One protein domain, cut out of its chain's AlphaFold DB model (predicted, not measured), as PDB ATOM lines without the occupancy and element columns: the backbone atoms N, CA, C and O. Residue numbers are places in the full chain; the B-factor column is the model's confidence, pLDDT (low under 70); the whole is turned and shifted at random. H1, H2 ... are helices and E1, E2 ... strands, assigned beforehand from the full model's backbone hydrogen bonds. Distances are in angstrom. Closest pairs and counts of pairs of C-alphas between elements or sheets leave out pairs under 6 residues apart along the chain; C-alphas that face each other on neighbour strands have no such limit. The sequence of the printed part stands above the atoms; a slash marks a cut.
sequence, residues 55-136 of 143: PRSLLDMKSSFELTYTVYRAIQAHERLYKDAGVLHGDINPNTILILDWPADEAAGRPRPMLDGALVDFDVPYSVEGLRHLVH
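What this domain is: This is residues 55 to 136 of the 143 residues of the protein "Pkinase_fungal domain-containing protein" of Lentinus tigrinus ALCF2SS1-6 (UniProt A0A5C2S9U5). One long helix, H1, runs slantwise over one face of a small antiparallel sheet of three strands, whose other face is bare of helices. The short helix H2 lies far out beyond the sheet on a tail after E3, and the loop between E2 and E3 reaches past the strand ends. The printed part has 82 residues, in the order E1 H1 E2 E3 H2, with sheet order E1 - E2 - E3. The class is mixed, helices and strands, in two layers with H1 on one face of the sheet. The whole is loose, with a radius of gyration of the C-alphas of 15.3 A, and its spans of 45 by 30 by 16 A make it only just flat.

Where its parts are: E1 is residues 55 to 57, beginning at C-alpha 55 (22.937, -50.024, 51.683). H1 is residues 64 to 85, 31.2 A long. E2, residues 97 to 102, is 15.9 A long, and E3, residues 114 to 119, is 16.9 A. H2, residues 128 to 135, ends at C-alpha 135 (40.668, -65.506, 28.949).

How they stand to each other: E1 and E2 are antiparallel at 141 degrees, with N 56 and O 99 2.9 A apart. E2 and E3 form a hairpin at 152 degrees, with N 100 and O 116 2.8 A apart. H1 is on the sheet at a height of 4.7 A, over E3 and, only just, with 3 C-alphas, over E2. On the local plane it stands at 48 degrees to E3. The closest C-alphas of H1 and E3 are those of Thr 70 and Gly 117, 4.1 A apart. H2 is not on the sheet, and is only just apart from H1, at 8.1 A. In H1 and H2 every O i to N i+4 pair is within hydrogen-bond range.

The domain as a whole: The C-alphas of Ser 63 and His 136 are the two farthest apart, at 45.7 A. The printed part has no cut. The links H1 to E2 and E2 to E3 are long. Residues 123 to 136 have pLDDT under 70; the mean of the printed part is 85.9.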
ATOM      1  N   PRO A  55      23.780 -49.850  52.856       95.56
ATOM      2  CA  PRO A  55      22.937 -50.024  51.683       95.56
ATOM      3  C   PRO A  55      21.453 -50.007  52.084       95.56
ATOM      4  O   PRO A  55      21.089 -50.439  53.180       95.56
ATOM      5  N   ARG A  56      20.607 -49.530  51.174       96.31
ATOM      6  CA  ARG A  56      19.140 -49.624  51.195       96.31
ATOM      7  C   ARG A  56      18.636 -49.988  49.797       96.31
ATOM      8  O   ARG A  56      19.300 -49.668  48.807       96.31
ATOM      9  N   SER A  57      17.459 -50.607  49.707       96.25
ATOM     10  CA  SER A  57      16.765 -50.771  48.427       96.25
ATOM     11  C   SER A  57      16.389 -49.401  47.860       96.25
ATOM     12  O   SER A  57      16.100 -48.469  48.614       96.25
ATOM     13  N   LEU A  58      16.308 -49.279  46.532       95.62
ATOM     14  CA  LEU A  58      15.714 -48.102  45.896       95.62
ATOM     15  C   LEU A  58      14.249 -47.881  46.331       95.62
ATOM     16  O   LEU A  58      13.769 -46.749  46.318       95.62
ATOM     17  N   LEU A  59      13.556 -48.942  46.767       95.12
ATOM     18  CA  LEU A  59      12.195 -48.881  47.306       95.12
ATOM     19  C   LEU A  59      12.119 -48.226  48.699       95.12
ATOM     20  O   LEU A  59      11.088 -47.652  49.036       95.12
ATOM     21  N   ASP A  60      13.211 -48.226  49.476       96.75
ATOM     22  CA  ASP A  60      13.283 -47.619  50.819       96.75
ATOM     23  C   ASP A  60      13.491 -46.087  50.778       96.75
ATOM     24  O   ASP A  60      13.894 -45.471  51.772       96.75
ATOM     25  N   MET A  61      13.307 -45.467  49.609       95.69
ATOM     26  CA  MET A  61      13.492 -44.037  49.363       95.69
ATOM     27  C   MET A  61      12.573 -43.165  50.237       95.69
ATOM     28  O   MET A  61      11.356 -43.329  50.270       95.69
ATOM     29  N   LYS A  62      13.148 -42.166  50.911       96.00
ATOM     30  CA  LYS A  62      12.407 -41.251  51.805       96.00
ATOM     31  C   LYS A  62      11.885 -40.001  51.093       96.00
ATOM     32  O   LYS A  62      11.115 -39.236  51.666       96.00
ATOM     33  N   SER A  63      12.324 -39.752  49.857       97.06
ATOM     34  CA  SER A  63      11.854 -38.638  49.028       97.06
ATOM     35  C   SER A  63      12.138 -38.869  47.542       97.06
ATOM     36  O   SER A  63      13.031 -39.633  47.174       97.06
ATOM     37  N   SER A  64      11.441 -38.125  46.680       97.31
ATOM     38  CA  SER A  64      11.735 -38.065  45.241       97.31
ATOM     39  C   SER A  64      13.146 -37.539  44.935       97.31
ATOM     40  O   SER A  64      13.706 -37.869  43.889       97.31
ATOM     41  N   PHE A  65      13.754 -36.770  45.849       96.38
ATOM     42  CA  PHE A  65      15.155 -36.362  45.746       96.38
ATOM     43  C   PHE A  65      16.111 -37.545  45.956       96.38
ATOM     44  O   PHE A  65      17.023 -37.706  45.147       96.38
ATOM     45  N   GLU A  66      15.882 -38.402  46.967       96.06
ATOM     46  CA  GLU A  66      16.683 -39.628  47.153       96.06
ATOM     47  C   GLU A  66      16.630 -40.495  45.888       96.06
ATOM     48  O   GLU A  66      17.678 -40.880  45.374       96.06
ATOM     49  N   LEU A  67      15.434 -40.718  45.329       95.81
ATOM     50  CA  LEU A  67      15.240 -41.466  44.082       95.81
ATOM     51  C   LEU A  67      16.029 -40.862  42.912       95.81
ATOM     52  O   LEU A  67      16.856 -41.535  42.297       95.81
ATOM     53  N   THR A  68      15.788 -39.582  42.620       97.12
ATOM     54  CA  THR A  68      16.362 -38.897  41.449       97.12
ATOM     55  C   THR A  68      17.885 -38.851  41.534       97.12
ATOM     56  O   THR A  68      18.573 -39.092  40.542       97.12
ATOM     57  N   TYR A  69      18.422 -38.587  42.728       97.00
ATOM     58  CA  TYR A  69      19.860 -38.556  42.958       97.00
ATOM     59  C   TYR A  69      20.479 -39.958  42.861       97.00
ATOM     60  O   TYR A  69      21.476 -40.126  42.164       97.00
ATOM     61  N   THR A  70      19.872 -40.978  43.477       96.88
ATOM     62  CA  THR A  70      20.378 -42.364  43.428       96.88
ATOM     63  C   THR A  70      20.436 -42.884  41.993       96.88
ATOM     64  O   THR A  70      21.474 -43.386  41.567       96.88
ATOM     65  N   VAL A  71      19.366 -42.695  41.211       95.88
ATOM     66  CA  VAL A  71      19.310 -43.128  39.804       95.88
ATOM     67  C   VAL A  71      20.332 -42.371  38.948       95.88
ATOM     68  O   VAL A  71      21.048 -42.990  38.164       95.88
ATOM     69  N   TYR A  72      20.488 -41.056  39.139       96.75
ATOM     70  CA  TYR A  72      21.537 -40.276  38.468       96.75
ATOM     71  C   TYR A  72      22.949 -40.808  38.772       96.75
ATOM     72  O   TYR A  72      23.786 -40.912  37.873       96.75
ATOM     73  N   ARG A  73      23.218 -41.188  40.025       96.94
ATOM     74  CA  ARG A  73      24.514 -41.732  40.455       96.94
ATOM     75  C   ARG A  73      24.759 -43.155  39.949       96.94
ATOM     76  O   ARG A  73      25.864 -43.433  39.490       96.94
ATOM     77  N   ALA A  74      23.731 -44.001  39.907       93.94
ATOM     78  CA  ALA A  74      23.784 -45.311  39.256       93.94
ATOM     79  C   ALA A  74      24.108 -45.188  37.752       93.94
ATOM     80  O   ALA A  74      24.987 -45.887  37.252       93.94
ATOM     81  N   ILE A  75      23.492 -44.230  37.045       93.88
ATOM     82  CA  ILE A  75      23.807 -43.939  35.635       93.88
ATOM     83  C   ILE A  75      25.264 -43.463  35.478       93.88
ATOM     84  O   ILE A  75      25.957 -43.932  34.577       93.88
ATOM     85  N   GLN A  76      25.775 -42.605  36.372       95.31
ATOM     86  CA  GLN A  76      27.196 -42.215  36.367       95.31
ATOM     87  C   GLN A  76      28.148 -43.392  36.635       95.31
ATOM     88  O   GLN A  76      29.245 -43.424  36.078       95.31
ATOM     89  N   ALA A  77      27.760 -44.350  37.481       91.94
ATOM     90  CA  ALA A  77      28.540 -45.563  37.717       91.94
ATOM     91  C   ALA A  77      28.566 -46.463  36.468       91.94
ATOM     92  O   ALA A  77      29.633 -46.933  36.080       91.94
ATOM     93  N   HIS A  78      27.424 -46.625  35.792       92.31
ATOM     94  CA  HIS A  78      27.317 -47.370  34.535       92.31
ATOM     95  C   HIS A  78      28.144 -46.739  33.402       92.31
ATOM     96  O   HIS A  78      28.880 -47.429  32.702       92.31
ATOM     97  N   GLU A  79      28.063 -45.413  33.242       93.06
ATOM     98  CA  GLU A  79      28.834 -44.663  32.243       93.06
ATOM     99  C   GLU A  79      30.349 -44.863  32.425       93.06
ATOM    100  O   GLU A  79      31.075 -45.027  31.444       93.06
ATOM    101  N   ARG A  80      30.820 -44.874  33.679       91.50
ATOM    102  CA  ARG A  80      32.225 -45.135  34.019       91.50
ATOM    103  C   ARG A  80      32.614 -46.579  33.750       91.50
ATOM    104  O   ARG A  80      33.597 -46.793  33.061       91.50
ATOM    105  N   LEU A  81      31.822 -47.557  34.192       86.56
ATOM    106  CA  LEU A  81      32.099 -48.973  33.928       86.56
ATOM    107  C   LEU A  81      32.249 -49.261  32.423       86.56
ATOM    108  O   LEU A  81      33.179 -49.957  32.012       86.56
ATOM    109  N   TYR A  82      31.392 -48.662  31.593       88.75
ATOM    110  CA  TYR A  82      31.500 -48.792  30.144       88.75
ATOM    111  C   TYR A  82      32.754 -48.107  29.574       88.75
ATOM    112  O   TYR A  82      33.425 -48.677  28.717       88.75
ATOM    113  N   LYS A  83      33.111 -46.909  30.054       89.56
ATOM    114  CA  LYS A  83      34.306 -46.173  29.596       89.56
ATOM    115  C   LYS A  83      35.626 -46.795  30.052       89.56
ATOM    116  O   LYS A  83      36.583 -46.797  29.282       89.56
ATOM    117  N   ASP A  84      35.665 -47.300  31.278       88.69
ATOM    118  CA  ASP A  84      36.884 -47.736  31.957       88.69
ATOM    119  C   ASP A  84      37.169 -49.234  31.724       88.69
ATOM    120  O   ASP A  84      38.329 -49.643  31.750       88.69
ATOM    121  N   ALA A  85      36.133 -50.051  31.475       84.69
ATOM    122  CA  ALA A  85      36.250 -51.505  31.293       84.69
ATOM    123  C   ALA A  85      35.543 -52.072  30.041       84.69
ATOM    124  O   ALA A  85      35.653 -53.268  29.780       84.69
ATOM    125  N   GLY A  86      34.798 -51.267  29.271       84.31
ATOM    126  CA  GLY A  86      34.026 -51.752  28.114       84.31
ATOM    127  C   GLY A  86      32.798 -52.603  28.477       84.31
ATOM    128  O   GLY A  86      32.218 -53.251  27.605       84.31
ATOM    129  N   VAL A  87      32.404 -52.627  29.754       83.31
ATOM    130  CA  VAL A  87      31.325 -53.479  30.275       83.31
ATOM    131  C   VAL A  87      30.011 -52.701  30.371       83.31
ATOM    132  O   VAL A  87      29.965 -51.583  30.880       83.31
ATOM    133  N   LEU A  88      28.930 -53.320  29.897       86.38
ATOM    134  CA  LEU A  88      27.551 -52.910  30.163       86.38
ATOM    135  C   LEU A  88      26.989 -53.839  31.244       86.38
ATOM    136  O   LEU A  88      27.237 -55.038  31.184       86.38
ATOM    137  N   HIS A  89      26.233 -53.296  32.202       85.69
ATOM    138  CA  HIS A  89      25.661 -54.071  33.317       85.69
ATOM    139  C   HIS A  89      24.652 -55.131  32.839       85.69
ATOM    140  O   HIS A  89      24.629 -56.244  33.347       85.69
ATOM    141  N   GLY A  90      23.868 -54.814  31.806       86.12
ATOM    142  CA  GLY A  90      22.848 -55.710  31.255       86.12
ATOM    143  C   GLY A  90      21.497 -55.568  31.956       86.12
ATOM    144  O   GLY A  90      20.519 -55.249  31.282       86.12
ATOM    145  N   ASP A  91      21.446 -55.716  33.282       88.88
ATOM    146  CA  ASP A  91      20.200 -55.692  34.064       88.88
ATOM    147  C   ASP A  91      20.082 -54.455  34.976       88.88
ATOM    148  O   ASP A  91      20.350 -54.484  36.178       88.88
ATOM    149  N   ILE A  92      19.650 -53.329  34.401       90.50
ATOM    150  CA  ILE A  92      19.374 -52.097  35.158       90.50
ATOM    151  C   ILE A  92      17.908 -52.095  35.609       90.50
ATOM    152  O   ILE A  92      17.015 -51.722  34.845       90.50
ATOM    153  N   ASN A  93      17.658 -52.455  36.870       92.62
ATOM    154  CA  ASN A  93      16.323 -52.476  37.471       92.62
ATOM    155  C   ASN A  93      16.346 -51.988  38.947       92.62
ATOM    156  O   ASN A  93      17.419 -51.767  39.511       92.62
ATOM    157  N   PRO A  94      15.187 -51.776  39.609       94.44
ATOM    158  CA  PRO A  94      15.135 -51.246  40.980       94.44
ATOM    159  C   PRO A  94      15.780 -52.113  42.075       94.44
ATOM    160  O   PRO A  94      15.980 -51.614  43.179       94.44
ATOM    161  N   ASN A  95      16.088 -53.383  41.795       94.56
ATOM    162  CA  ASN A  95      16.774 -54.296  42.713       94.56
ATOM    163  C   ASN A  95      18.303 -54.241  42.540       94.56
ATOM    164  O   ASN A  95      19.031 -54.388  43.518       94.56
ATOM    165  N   THR A  96      18.791 -53.990  41.317       94.38
ATOM    166  CA  THR A  96      20.228 -53.848  41.013       94.38
ATOM    167  C   THR A  96      20.765 -52.439  41.298       94.38
ATOM    168  O   THR A  96      21.978 -52.227  41.292       94.38
ATOM    169  N   ILE A  97      19.888 -51.478  41.616       96.12
ATOM    170  CA  ILE A  97      20.233 -50.129  42.091       96.12
ATOM    171  C   ILE A  97      20.073 -50.047  43.617       96.12
ATOM    172  O   ILE A  97      18.978 -50.236  44.145       96.12
ATOM    173  N   LEU A  98      21.141 -49.667  44.323       96.81
ATOM    174  CA  LEU A  98      21.126 -49.437  45.773       96.81
ATOM    175  C   LEU A  98      21.319 -47.961  46.130       96.81
ATOM    176  O   LEU A  98      22.155 -47.266  45.543       96.81
ATOM    177  N   ILE A  99      20.609 -47.517  47.169       97.56
ATOM    178  CA  ILE A  99      20.907 -46.270  47.878       97.56
ATOM    179  C   ILE A  99      22.054 -46.556  48.857       97.56
ATOM    180  O   ILE A  99      21.989 -47.521  49.620       97.56
ATOM    181  N   LEU A 100      23.093 -45.720  48.865       96.25
ATOM    182  CA  LEU A 100      24.190 -45.782  49.832       96.25
ATOM    183  C   LEU A 100      24.108 -44.610  50.814       96.25
ATOM    184  O   LEU A 100      24.455 -43.478  50.468       96.25
ATOM    185  N   ASP A 101      23.716 -44.889  52.057       94.88
ATOM    186  CA  ASP A 101      23.805 -43.923  53.151       94.88
ATOM    187  C   ASP A 101      25.231 -43.934  53.732       94.88
ATOM    188  O   ASP A 101      25.668 -44.903  54.365       94.88
ATOM    189  N   TRP A 102      25.963 -42.832  53.547       92.25
ATOM    190  CA  TRP A 102      27.254 -42.591  54.192       92.25
ATOM    191  C   TRP A 102      27.061 -41.751  55.463       92.25
ATOM    192  O   TRP A 102      26.444 -40.681  55.394       92.25
ATOM    193  N   PRO A 103      27.625 -42.158  56.615       90.88
ATOM    194  CA  PRO A 103      27.607 -41.345  57.826       90.88
ATOM    195  C   PRO A 103      28.457 -40.076  57.662       90.88
ATOM    196  O   PRO A 103      29.335 -39.997  56.799       90.88
ATOM    197  N   ALA A 104      28.224 -39.095  58.538       89.88
ATOM    198  CA  ALA A 104      29.131 -37.961  58.682       89.88
ATOM    199  C   ALA A 104      30.532 -38.443  59.115       89.88
ATOM    200  O   ALA A 104      30.673 -39.333  59.953       89.88
ATOM    201  N   ASP A 105      31.566 -37.846  58.528       86.19
ATOM    202  CA  ASP A 105      32.981 -38.154  58.740       86.19
ATOM    203  C   ASP A 105      33.786 -36.846  58.664       86.19
ATOM    204  O   ASP A 105      34.330 -36.468  57.619       86.19
ATOM    205  N   GLU A 106      33.830 -36.119  59.783       83.25
ATOM    206  CA  GLU A 106      34.573 -34.858  59.908       83.25
ATOM    207  C   GLU A 106      36.074 -35.047  59.647       83.25
ATOM    208  O   GLU A 106      36.700 -34.212  58.995       83.25
ATOM    209  N   ALA A 107      36.635 -36.197  60.041       83.00
ATOM    210  CA  ALA A 107      38.034 -36.561  59.806       83.00
ATOM    211  C   ALA A 107      38.386 -36.755  58.311       83.00
ATOM    212  O   ALA A 107      39.566 -36.940  57.972       83.00
ATOM    213  N   ALA A 108      37.380 -36.694  57.433       76.56
ATOM    214  CA  ALA A 108      37.483 -36.682  55.979       76.56
ATOM    215  C   ALA A 108      36.738 -35.507  55.314       76.56
ATOM    216  O   ALA A 108      36.450 -35.568  54.119       76.56
ATOM    217  N   GLY A 109      36.408 -34.450  56.064       82.44
ATOM    218  CA  GLY A 109      35.770 -33.247  55.522       82.44
ATOM    219  C   GLY A 109      34.303 -33.417  55.113       82.44
ATOM    220  O   GLY A 109      33.800 -32.613  54.330       82.44
ATOM    221  N   ARG A 110      33.595 -34.435  55.628       83.38
ATOM    222  CA  ARG A 110      32.148 -34.628  55.415       83.38
ATOM    223  C   ARG A 110      31.366 -34.408  56.718       83.38
ATOM    224  O   ARG A 110      30.967 -35.381  57.348       83.38
ATOM    225  N   PRO A 111      31.096 -33.152  57.124       85.19
ATOM    226  CA  PRO A 111      30.394 -32.824  58.375       85.19
ATOM    227  C   PRO A 111      28.879 -33.115  58.346       85.19
ATOM    228  O   PRO A 111      28.134 -32.662  59.210       85.19
ATOM    229  N   ARG A 112      28.384 -33.818  57.322       89.38
ATOM    230  CA  ARG A 112      26.981 -34.223  57.163       89.38
ATOM    231  C   ARG A 112      26.930 -35.621  56.541       89.38
ATOM    232  O   ARG A 112      27.852 -35.957  55.793       89.38
ATOM    233  N   PRO A 113      25.869 -36.410  56.800       89.69
ATOM    234  CA  PRO A 113      25.598 -37.616  56.031       89.69
ATOM    235  C   PRO A 113      25.536 -37.306  54.534       89.69
ATOM    236  O   PRO A 113      25.092 -36.227  54.131       89.69
ATOM    237  N   MET A 114      25.983 -38.250  53.715       91.31
ATOM    238  CA  MET A 114      26.007 -38.132  52.259       91.31
ATOM    239  C   MET A 114      25.256 -39.320  51.668       91.31
ATOM    240  O   MET A 114      25.509 -40.458  52.048       91.31
ATOM    241  N   LEU A 115      24.347 -39.056  50.737       93.31
ATOM    242  CA  LEU A 115      23.663 -40.095  49.978       93.31
ATOM    243  C   LEU A 115      24.401 -40.300  48.651       93.31
ATOM    244  O   LEU A 115      24.863 -39.333  48.045       93.31
ATOM    245  N   ASP A 116      24.536 -41.546  48.219       93.81
ATOM    246  CA  ASP A 116      25.097 -41.914  46.919       93.81
ATOM    247  C   ASP A 116      24.272 -43.051  46.291       93.81
ATOM    248  O   ASP A 116      23.433 -43.650  46.964       93.81
ATOM    249  N   GLY A 117      24.493 -43.347  45.011       94.31
ATOM    250  CA  GLY A 117      23.844 -44.455  44.311       94.31
ATOM    251  C   GLY A 117      24.861 -45.440  43.757       94.31
ATOM    252  O   GLY A 117      25.878 -45.037  43.192       94.31
ATOM    253  N   ALA A 118      24.577 -46.730  43.915       93.25
ATOM    254  CA  ALA A 118      25.407 -47.815  43.413       93.25
ATOM    255  C   ALA A 118      24.613 -48.751  42.502       93.25
ATOM    256  O   ALA A 118      23.397 -48.882  42.633       93.25
ATOM    257  N   LEU A 119      25.342 -49.422  41.616       92.81
ATOM    258  CA  LEU A 119      24.878 -50.614  40.918       92.81
ATOM    259  C   LEU A 119      25.534 -51.845  41.553       92.81
ATOM    260  O   LEU A 119      26.693 -51.783  41.969       92.81
ATOM    261  N   VAL A 120      24.781 -52.936  41.625       91.94
ATOM    262  CA  VAL A 120      25.200 -54.262  42.102       91.94
ATOM    263  C   VAL A 120      24.653 -55.338  41.165       91.94
ATOM    264  O   VAL A 120      23.860 -55.017  40.288       91.94
ATOM    265  N   ASP A 121      25.067 -56.591  41.352       87.12
ATOM    266  CA  ASP A 121      24.683 -57.722  40.489       87.12
ATOM    267  C   ASP A 121      25.171 -57.557  39.034       87.12
ATOM    268  O   ASP A 121      24.427 -57.630  38.062       87.12
ATOM    269  N   PHE A 122      26.470 -57.266  38.892       76.19
ATOM    270  CA  PHE A 122      27.142 -57.228  37.593       76.19
ATOM    271  C   PHE A 122      27.417 -58.654  37.106       76.19
ATOM    272  O   PHE A 122      28.433 -59.250  37.478       76.19
ATOM    273  N   ASP A 123      26.541 -59.178  36.255       69.81
ATOM    274  CA  ASP A 123      26.796 -60.430  35.545       69.81
ATOM    275  C   ASP A 123      28.078 -60.330  34.695       69.81
ATOM    276  O   ASP A 123      28.371 -59.310  34.059       69.81
ATOM    277  N   VAL A 124      28.864 -61.410  34.677       59.16
ATOM    278  CA  VAL A 124      30.102 -61.481  33.883       59.16
ATOM    279  C   VAL A 124      29.720 -61.404  32.396       59.16
ATOM    280  O   VAL A 124      28.884 -62.183  31.940       59.16
ATOM    281  N   PRO A 125      30.274 -60.454  31.621       60.03
ATOM    282  CA  PRO A 125      29.550 -59.896  30.486       60.03
ATOM    283  C   PRO A 125      29.399 -60.851  29.302       60.03
ATOM    284  O   PRO A 125      30.364 -61.457  28.837       60.03
ATOM    285  N   TYR A 126      28.218 -60.808  28.681       53.06
ATOM    286  CA  TYR A 126      27.925 -61.376  27.357       53.06
ATOM    287  C   TYR A 126      28.698 -60.700  26.192       53.06
ATOM    288  O   TYR A 126      28.373 -60.922  25.025       53.06
ATOM    289  N   SER A 127      29.706 -59.859  26.463       55.59
ATOM    290  CA  SER A 127      30.526 -59.204  25.436       55.59
ATOM    291  C   SER A 127      31.788 -60.015  25.119       55.59
ATOM    292  O   SER A 127      32.507 -60.482  26.006       55.59
ATOM    293  N   VAL A 128      32.084 -60.160  23.825       56.59
ATOM    294  CA  VAL A 128      33.244 -60.927  23.340       56.59
ATOM    295  C   VAL A 128      34.557 -60.310  23.839       56.59
ATOM    296  O   VAL A 128      35.466 -61.030  24.243       56.59
ATOM    297  N   GLU A 129      34.637 -58.982  23.892       59.19
ATOM    298  CA  GLU A 129      35.754 -58.221  24.463       59.19
ATOM    299  C   GLU A 129      35.930 -58.473  25.969       59.19
ATOM    300  O   GLU A 129      37.058 -58.668  26.423       59.19
ATOM    301  N   GLY A 130      34.839 -58.556  26.741       56.94
ATOM    302  CA  GLY A 130      34.895 -58.892  28.166       56.94
ATOM    303  C   GLY A 130      35.457 -60.295  28.404       56.94
ATOM    304  O   GLY A 130      36.380 -60.468  29.203       56.94
ATOM    305  N   LEU A 131      34.993 -61.286  27.630       60.09
ATOM    306  CA  LEU A 131      35.585 -62.628  27.635       60.09
ATOM    307  C   LEU A 131      37.064 -62.622  27.215       60.09
ATOM    308  O   LEU A 131      37.865 -63.321  27.830       60.09
ATOM    309  N   ARG A 132      37.458 -61.830  26.208       58.84
ATOM    310  CA  ARG A 132      38.862 -61.730  25.764       58.84
ATOM    311  C   ARG A 132      39.787 -61.244  26.881       58.84
ATOM    312  O   ARG A 132      40.867 -61.808  27.040       58.84
ATOM    313  N   HIS A 133      39.359 -60.271  27.686       55.53
ATOM    314  CA  HIS A 133      40.138 -59.792  28.833       55.53
ATOM    315  C   HIS A 133      40.222 -60.803  29.991       55.53
ATOM    316  O   HIS A 133      41.244 -60.846  30.674       55.53
ATOM    317  N   LEU A 134      39.197 -61.641  30.186       55.47
ATOM    318  CA  LEU A 134      39.199 -62.717  31.190       55.47
ATOM    319  C   LEU A 134      40.029 -63.939  30.765       55.47
ATOM    320  O   LEU A 134      40.740 -64.515  31.584       55.47
ATOM    321  N   VAL A 135      39.960 -64.331  29.491       57.88
ATOM    322  CA  VAL A 135      40.668 -65.506  28.949       57.88
ATOM    323  C   VAL A 135      42.145 -65.202  28.661       57.88
ATOM    324  O   VAL A 135      42.991 -66.094  28.767       57.88
ATOM    325  N   HIS A 136      42.488 -63.952  28.328       53.84
ATOM    326  CA  HIS A 136      43.856 -63.528  28.013       53.84
ATOM    327  C   HIS A 136      44.269 -62.242  28.758       53.84
ATOM    328  O   HIS A 136      44.336 -61.166  28.153       53.84
TER     329      HIS A 136